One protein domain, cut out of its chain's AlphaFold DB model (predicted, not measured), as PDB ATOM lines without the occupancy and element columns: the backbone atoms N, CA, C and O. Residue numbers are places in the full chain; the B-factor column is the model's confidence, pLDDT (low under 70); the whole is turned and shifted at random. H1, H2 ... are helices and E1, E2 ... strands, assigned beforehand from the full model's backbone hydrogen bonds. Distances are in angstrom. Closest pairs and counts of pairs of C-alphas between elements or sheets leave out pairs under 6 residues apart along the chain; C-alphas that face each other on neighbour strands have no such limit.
ATOM      1  N   SER A  86      35.296 -50.904 -26.294       92.62
ATOM      2  CA  SER A  86      33.976 -51.140 -26.874       92.62
ATOM      3  C   SER A  86      33.694 -50.259 -28.087       92.62
ATOM      4  O   SER A  86      34.320 -49.216 -28.266       92.62
ATOM      5  N   SER A  87      32.743 -50.693 -28.908       92.38
ATOM      6  CA  SER A  87      32.118 -49.903 -29.966       92.38
ATOM      7  C   SER A  87      30.608 -49.878 -29.747       92.38
ATOM      8  O   SER A  87      30.037 -50.775 -29.120       92.38
ATOM      9  N   VAL A  88      29.978 -48.810 -30.225       90.88
ATOM     10  CA  VAL A  88      28.539 -48.565 -30.139       90.88
ATOM     11  C   VAL A  88      28.086 -47.857 -31.403       90.88
ATOM     12  O   VAL A  88      28.848 -47.085 -31.989       90.88
ATOM     13  N   ASP A  89      26.826 -48.055 -31.761       90.75
ATOM     14  CA  ASP A  89      26.141 -47.191 -32.708       90.75
ATOM     15  C   ASP A  89      25.447 -46.065 -31.938       90.75
ATOM     16  O   ASP A  89      24.832 -46.289 -30.892       90.75
ATOM     17  N   VAL A  90      25.531 -44.842 -32.461       89.12
ATOM     18  CA  VAL A  90      24.855 -43.676 -31.884       89.12
ATOM     19  C   VAL A  90      23.683 -43.300 -32.771       89.12
ATOM     20  O   VAL A  90      23.849 -43.014 -33.956       89.12
ATOM     21  N   THR A  91      22.495 -43.270 -32.183       91.31
ATOM     22  CA  THR A  91      21.304 -42.719 -32.828       91.31
ATOM     23  C   THR A  91      21.202 -41.237 -32.494       91.31
ATOM     24  O   THR A  91      21.258 -40.848 -31.329       91.31
ATOM     25  N   VAL A  92      21.101 -40.404 -33.531       92.00
ATOM     26  CA  VAL A  92      20.897 -38.957 -33.410       92.00
ATOM     27  C   VAL A  92      19.600 -38.615 -34.140       92.00
ATOM     28  O   VAL A  92      19.542 -38.805 -35.359       92.00
ATOM     29  N   PRO A  93      18.562 -38.124 -33.438       93.19
ATOM     30  CA  PRO A  93      17.296 -37.771 -34.064       93.19
ATOM     31  C   PRO A  93      17.481 -36.743 -35.191       93.19
ATOM     32  O   PRO A  93      18.193 -35.755 -34.993       93.19
ATOM     33  N   PRO A  94      16.809 -36.892 -36.349       92.94
ATOM     34  CA  PRO A  94      16.944 -35.947 -37.461       92.94
ATOM     35  C   PRO A  94      16.570 -34.500 -37.109       92.94
ATOM     36  O   PRO A  94      17.059 -33.568 -37.737       92.94
ATOM     37  N   ALA A  95      15.699 -34.316 -36.112       92.19
ATOM     38  CA  ALA A  95      15.243 -33.015 -35.625       92.19
ATOM     39  C   ALA A  95      15.953 -32.566 -34.329       92.19
ATOM     40  O   ALA A  95      15.429 -31.721 -33.606       92.19
ATOM     41  N   HIS A  96      17.111 -33.150 -33.995       92.56
ATOM     42  CA  HIS A  96      17.843 -32.819 -32.772       92.56
ATOM     43  C   HIS A  96      18.292 -31.348 -32.743       92.56
ATOM     44  O   HIS A  96      18.850 -30.829 -33.710       92.56
ATOM     45  N   VAL A  97      18.085 -30.696 -31.596       91.81
ATOM     46  CA  VAL A  97      18.533 -29.326 -31.322       91.81
ATOM     47  C   VAL A  97      19.708 -29.382 -30.355       91.81
ATOM     48  O   VAL A  97      19.629 -30.031 -29.313       91.81
ATOM     49  N   LEU A  98      20.794 -28.674 -30.678       90.69
ATOM     50  CA  LEU A  98      21.979 -28.612 -29.822       90.69
ATOM     51  C   LEU A  98      21.607 -28.175 -28.398       90.69
ATOM     52  O   LEU A  98      20.931 -27.168 -28.200       90.69
ATOM     53  N   GLY A  99      22.072 -28.937 -27.410       90.75
ATOM     54  CA  GLY A  99      21.789 -28.697 -25.992       90.75
ATOM     55  C   GLY A  99      20.480 -29.309 -25.478       90.75
ATOM     56  O   GLY A  99      20.304 -29.370 -24.264       90.75
ATOM     57  N   ALA A 100      19.597 -29.811 -26.350       89.56
ATOM     58  CA  ALA A 100      18.380 -30.523 -25.960       89.56
ATOM     59  C   ALA A 100      18.566 -32.035 -26.145       89.56
ATOM     60  O   ALA A 100      18.764 -32.506 -27.261       89.56
ATOM     61  N   LEU A 101      18.513 -32.806 -25.059       87.25
ATOM     62  CA  LEU A 101      18.766 -34.245 -25.092       87.25
ATOM     63  C   LEU A 101      17.516 -35.035 -24.697       87.25
ATOM     64  O   LEU A 101      17.207 -35.156 -23.514       87.25
ATOM     65  N   GLU A 102      16.856 -35.627 -25.689       89.69
ATOM     66  CA  GLU A 102      15.774 -36.593 -25.485       89.69
ATOM     67  C   GLU A 102      16.372 -37.992 -25.322       89.69
ATOM     68  O   GLU A 102      17.096 -38.467 -26.201       89.69
ATOM     69  N   ARG A 103      16.118 -38.646 -24.185       88.69
ATOM     70  CA  ARG A 103      16.697 -39.956 -23.847       88.69
ATOM     71  C   ARG A 103      15.595 -41.007 -23.750       88.69
ATOM     72  O   ARG A 103      14.528 -40.691 -23.227       88.69
ATOM     73  N   PRO A 104      15.872 -42.258 -24.147       87.31
ATOM     74  CA  PRO A 104      14.907 -43.336 -23.997       87.31
ATOM     75  C   PRO A 104      14.533 -43.538 -22.531       87.31
ATOM     76  O   PRO A 104      15.402 -43.721 -21.672       87.31
ATOM     77  N   LEU A 105      13.229 -43.543 -22.254       85.75
ATOM     78  CA  LEU A 105      12.683 -43.912 -20.941       85.75
ATOM     79  C   LEU A 105      12.486 -45.428 -20.815       85.75
ATOM     80  O   LEU A 105      12.445 -45.971 -19.711       85.75
ATOM     81  N   THR A 106      12.375 -46.115 -21.950       83.50
ATOM     82  CA  THR A 106      12.173 -47.560 -22.055       83.50
ATOM     83  C   THR A 106      12.983 -48.128 -23.215       83.50
ATOM     84  O   THR A 106      13.381 -47.402 -24.119       83.50
ATOM     85  N   LEU A 107      13.212 -49.442 -23.207       81.38
ATOM     86  CA  LEU A 107      13.808 -50.144 -24.344       81.38
ATOM     87  C   LEU A 107      12.709 -50.733 -25.243       81.38
ATOM     88  O   LEU A 107      11.704 -51.223 -24.732       81.38
ATOM     89  N   ALA A 108      12.878 -50.777 -26.565       85.62
ATOM     90  CA  ALA A 108      13.992 -50.241 -27.358       85.62
ATOM     91  C   ALA A 108      13.817 -48.734 -27.661       85.62
ATOM     92  O   ALA A 108      12.675 -48.284 -27.722       85.62
ATOM     93  N   PRO A 109      14.910 -47.973 -27.866       88.12
ATOM     94  CA  PRO A 109      14.821 -46.550 -28.195       88.12
ATOM     95  C   PRO A 109      14.186 -46.305 -29.572       88.12
ATOM     96  O   PRO A 109      14.411 -47.087 -30.502       88.12
ATOM     97  N   ASP A 110      13.459 -45.196 -29.726       90.75
ATOM     98  CA  ASP A 110      13.003 -44.698 -31.029       90.75
ATOM     99  C   ASP A 110      14.066 -43.761 -31.638       90.75
ATOM    100  O   ASP A 110      14.208 -42.615 -31.207       90.75
ATOM    101  N   PRO A 111      14.796 -44.183 -32.691       91.19
ATOM    102  CA  PRO A 111      15.863 -43.376 -33.287       91.19
ATOM    103  C   PRO A 111      15.360 -42.092 -33.967       91.19
ATOM    104  O   PRO A 111      16.164 -41.255 -34.379       91.19
ATOM    105  N   ARG A 112      14.043 -41.933 -34.151       93.50
ATOM    106  CA  ARG A 112      13.447 -40.732 -34.749       93.50
ATOM    107  C   ARG A 112      13.327 -39.587 -33.754       93.50
ATOM    108  O   ARG A 112      13.252 -38.437 -34.187       93.50
ATOM    109  N   THR A 113      13.280 -39.897 -32.464       91.94
ATOM    110  CA  THR A 113      12.985 -38.932 -31.398       91.94
ATOM    111  C   THR A 113      14.019 -38.950 -30.285       91.94
ATOM    112  O   THR A 113      14.212 -37.928 -29.638       91.94
ATOM    113  N   GLU A 114      14.723 -40.061 -30.085       92.56
ATOM    114  CA  GLU A 114      15.589 -40.274 -28.931       92.56
ATOM    115  C   GLU A 114      17.058 -40.426 -29.327       92.56
ATOM    116  O   GLU A 114      17.417 -41.050 -30.327       92.56
ATOM    117  N   PHE A 115      17.927 -39.857 -28.496       91.94
ATOM    118  CA  PHE A 115      19.364 -40.050 -28.559       91.94
ATOM    119  C   PHE A 115      19.741 -41.277 -27.726       91.94
ATOM    120  O   PHE A 115      19.577 -41.290 -26.500       91.94
ATOM    121  N   ALA A 116      20.269 -42.313 -28.372       90.00
ATOM    122  CA  ALA A 116      20.611 -43.563 -27.701       90.00
ATOM    123  C   ALA A 116      21.887 -44.208 -28.249       90.00
ATOM    124  O   ALA A 116      22.163 -44.170 -29.451       90.00
ATOM    125  N   LEU A 117      22.630 -44.854 -27.346       88.00
ATOM    126  CA  LEU A 117      23.681 -45.806 -27.695       88.00
ATOM    127  C   LEU A 117      23.043 -47.180 -27.886       88.00
ATOM    128  O   LEU A 117      22.372 -47.684 -26.984       88.00
ATOM    129  N   VAL A 118      23.260 -47.785 -29.045       88.25
ATOM    130  CA  VAL A 118      22.726 -49.103 -29.398       88.25
ATOM    131  C   VAL A 118      23.848 -50.015 -29.900       88.25
ATOM    132  O   VAL A 118      24.971 -49.573 -30.127       88.25
ATOM    133  N   ASN A 119      23.553 -51.311 -30.021       89.31
ATOM    134  CA  ASN A 119      24.465 -52.336 -30.552       89.31
ATOM    135  C   ASN A 119      25.876 -52.356 -29.922       89.31
ATOM    136  O   ASN A 119      26.877 -52.316 -30.640       89.31
ATOM    137  N   PRO A 120      25.993 -52.439 -28.584       90.25
ATOM    138  CA  PRO A 120      27.296 -52.452 -27.939       90.25
ATOM    139  C   PRO A 120      28.090 -53.718 -28.288       90.25
ATOM    140  O   PRO A 120      27.611 -54.835 -28.080       90.25
ATOM    141  N   THR A 121      29.335 -53.551 -28.736       92.75
ATOM    142  CA  THR A 121      30.300 -54.648 -28.902       92.75
ATOM    143  C   THR A 121      31.478 -54.441 -27.961       92.75
ATOM    144  O   THR A 121      32.099 -53.383 -27.960       92.75
ATOM    145  N   LEU A 122      31.789 -55.454 -27.149       92.56
ATOM    146  CA  LEU A 122      32.932 -55.447 -26.233       92.56
ATOM    147  C   LEU A 122      34.122 -56.170 -26.864       92.56
ATOM    148  O   LEU A 122      33.972 -57.280 -27.377       92.56
ATOM    149  N   TYR A 123      35.311 -55.584 -26.746       93.81
ATOM    150  CA  TYR A 123      36.555 -56.177 -27.232       93.81
ATOM    151  C   TYR A 123      37.402 -56.643 -26.053       93.81
ATOM    152  O   TYR A 123      37.722 -55.876 -25.150       93.81
ATOM    153  N   GLY A 124      37.780 -57.923 -26.063       91.38
ATOM    154  CA  GLY A 124      38.600 -58.510 -25.000       91.38
ATOM    155  C   GLY A 124      40.086 -58.156 -25.088       91.38
ATOM    156  O   GLY A 124      40.820 -58.386 -24.131       91.38
ATOM    157  N   THR A 125      40.546 -57.631 -26.228       93.94
ATOM    158  CA  THR A 125      41.952 -57.277 -26.461       93.94
ATOM    159  C   THR A 125      42.071 -56.003 -27.290       93.94
ATOM    160  O   THR A 125      41.201 -55.688 -28.104       93.94
ATOM    161  N   VAL A 126      43.194 -55.299 -27.125       94.62
ATOM    162  CA  VAL A 126      43.540 -54.116 -27.933       94.62
ATOM    163  C   VAL A 126      43.655 -54.470 -29.416       94.62
ATOM    164  O   VAL A 126      43.191 -53.711 -30.257       94.62
ATOM    165  N   HIS A 127      44.219 -55.637 -29.741       97.44
ATOM    166  CA  HIS A 127      44.365 -56.076 -31.129       97.44
ATOM    167  C   HIS A 127      43.005 -56.252 -31.816       97.44
ATOM    168  O   HIS A 127      42.802 -55.700 -32.888       97.44
ATOM    169  N   ALA A 128      42.040 -56.908 -31.157       96.62
ATOM    170  CA  ALA A 128      40.699 -57.084 -31.717       96.62
ATOM    171  C   ALA A 128      39.965 -55.746 -31.929       96.62
ATOM    172  O   ALA A 128      39.208 -55.605 -32.885       96.62
ATOM    173  N   PHE A 129      40.192 -54.767 -31.049       95.75
ATOM    174  CA  PHE A 129      39.650 -53.417 -31.204       95.75
ATOM    175  C   PHE A 129      40.300 -52.666 -32.378       95.75
ATOM    176  O   PHE A 129      39.597 -52.067 -33.187       95.75
ATOM    177  N   ALA A 130      41.628 -52.739 -32.512       96.56
ATOM    178  CA  ALA A 130      42.352 -52.134 -33.630       96.56
ATOM    179  C   ALA A 130      41.939 -52.745 -34.980       96.56
ATOM    180  O   ALA A 130      41.653 -52.007 -35.920       96.56
ATOM    181  N   ASP A 131      41.799 -54.071 -35.051       97.69
ATOM    182  CA  ASP A 131      41.361 -54.773 -36.262       97.69
ATOM    183  C   ASP A 131      39.944 -54.354 -36.698       97.69
ATOM    184  O   ASP A 131      39.638 -54.293 -37.893       97.69
ATOM    185  N   GLU A 132      39.055 -54.056 -35.741       95.75
ATOM    186  CA  GLU A 132      37.739 -53.484 -36.036       95.75
ATOM    187  C   GLU A 132      37.850 -52.091 -36.643       95.75
ATOM    188  O   GLU A 132      37.228 -51.828 -37.676       95.75
ATOM    189  N   ILE A 133      38.634 -51.213 -36.018       95.31
ATOM    190  CA  ILE A 133      38.854 -49.852 -36.511       95.31
ATOM    191  C   ILE A 133      39.375 -49.905 -37.947       95.31
ATOM    192  O   ILE A 133      38.795 -49.275 -38.833       95.31
ATOM    193  N   ASP A 134      40.409 -50.706 -38.200       95.94
ATOM    194  CA  ASP A 134      41.022 -50.832 -39.519       95.94
ATOM    195  C   ASP A 134      40.024 -51.334 -40.558       95.94
ATOM    196  O   ASP A 134      39.920 -50.775 -41.655       95.94
ATOM    197  N   ARG A 135      39.220 -52.340 -40.209       95.94
ATOM    198  CA  ARG A 135      38.172 -52.862 -41.089       95.94
ATOM    199  C   ARG A 135      37.083 -51.830 -41.372       95.94
ATOM    200  O   ARG A 135      36.608 -51.771 -42.505       95.94
ATOM    201  N   HIS A 136      36.686 -51.023 -40.391       93.00
ATOM    202  CA  HIS A 136      35.677 -49.982 -40.584       93.00
ATOM    203  C   HIS A 136      36.215 -48.825 -41.444       93.00
ATOM    204  O   HIS A 136      35.546 -48.356 -42.365       93.00
ATOM    205  N   LEU A 137      37.458 -48.397 -41.209       95.25
ATOM    206  CA  LEU A 137      38.117 -47.358 -42.001       95.25
ATOM    207  C   LEU A 137      38.432 -47.826 -43.429       95.25
ATOM    208  O   LEU A 137      38.374 -47.025 -44.365       95.25
ATOM    209  N   ALA A 138      38.724 -49.113 -43.632       96.19
ATOM    210  CA  ALA A 138      38.980 -49.686 -44.952       96.19
ATOM    211  C   ALA A 138      37.781 -49.560 -45.905       96.19
ATOM    212  O   ALA A 138      37.988 -49.430 -47.111       96.19
ATOM    213  N   GLN A 139      36.555 -49.525 -45.374       95.62
ATOM    214  CA  GLN A 139      35.318 -49.351 -46.150       95.62
ATOM    215  C   GLN A 139      35.142 -47.926 -46.693       95.62
ATOM    216  O   GLN A 139      34.264 -47.681 -47.519       95.62
ATOM    217  N   ARG A 140      35.970 -46.975 -46.245       94.94
ATOM    218  CA  ARG A 140      35.891 -45.563 -46.620       94.94
ATOM    219  C   ARG A 140      37.082 -45.159 -47.506       94.94
ATOM    220  O   ARG A 140      38.210 -45.630 -47.277       94.94
TER     221      ARG A 140
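What this domain is: This is residues 86 to 140 of the 153 residues of an uncharacterized protein of Dinoroseobacter shibae (strain DSM 16493 / NCIMB 14021 / DFL 12) (UniProt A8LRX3). A two-stranded hairpin, E1 beside E2, makes a narrow ribbon between a large looped link at one end, residues 92 to 115, and the helix H1 at the other. H1 meets the ribbon's end near its own beginning, and residues 134 to 140, of which 134 to 138 belong to H1, stick out free. The printed part has 55 residues, with two named strands and then one named helix, in the order E1, E2, H1; the sheet is antiparallel. The class is mixed, helices and strands, with under half of the residues in named elements. The whole is loose, with a radius of gyration of the C-alphas of 14.4 A and spans of 36 by 25 by 18 A.

Where its parts are: E1 is residues 86 to 91, 16.3 A long, and starts at C-alpha 86 at (33.976, -51.140, -26.874). E2 is residues 116 to 123, 20.3 A long, and bends by 60 degrees at residue 119. H1 is residues 126 to 138, 18.2 A long, and ends at C-alpha 138 at (38.980, -49.686, -44.952).

How they stand to each other: E1 and E2 form a hairpin, antiparallel at 164 degrees between directions. N 89 and O 118 are within hydrogen-bond range at 2.9 A, and N 118 and O 89 at 2.8 A. The closest C-alphas of E2 and H1 are those of Tyr 123 and Phe 129, 5.7 A apart. Those of E1 and H1 are Ser 86 and Phe 129, 7.5 A apart. In H1 every O i to N i+4 pair is within hydrogen-bond range.

The domain as a whole: The C-alphas farthest apart, of Ala 95 and His 127, are 37.4 A apart. The printed part has no cut. The link from E1 to E2 is long, 24 residues; that from E2 to H1 is tight, 2 residues. The mean pLDDT of the printed part is 91.8, and no printed residue is under 70.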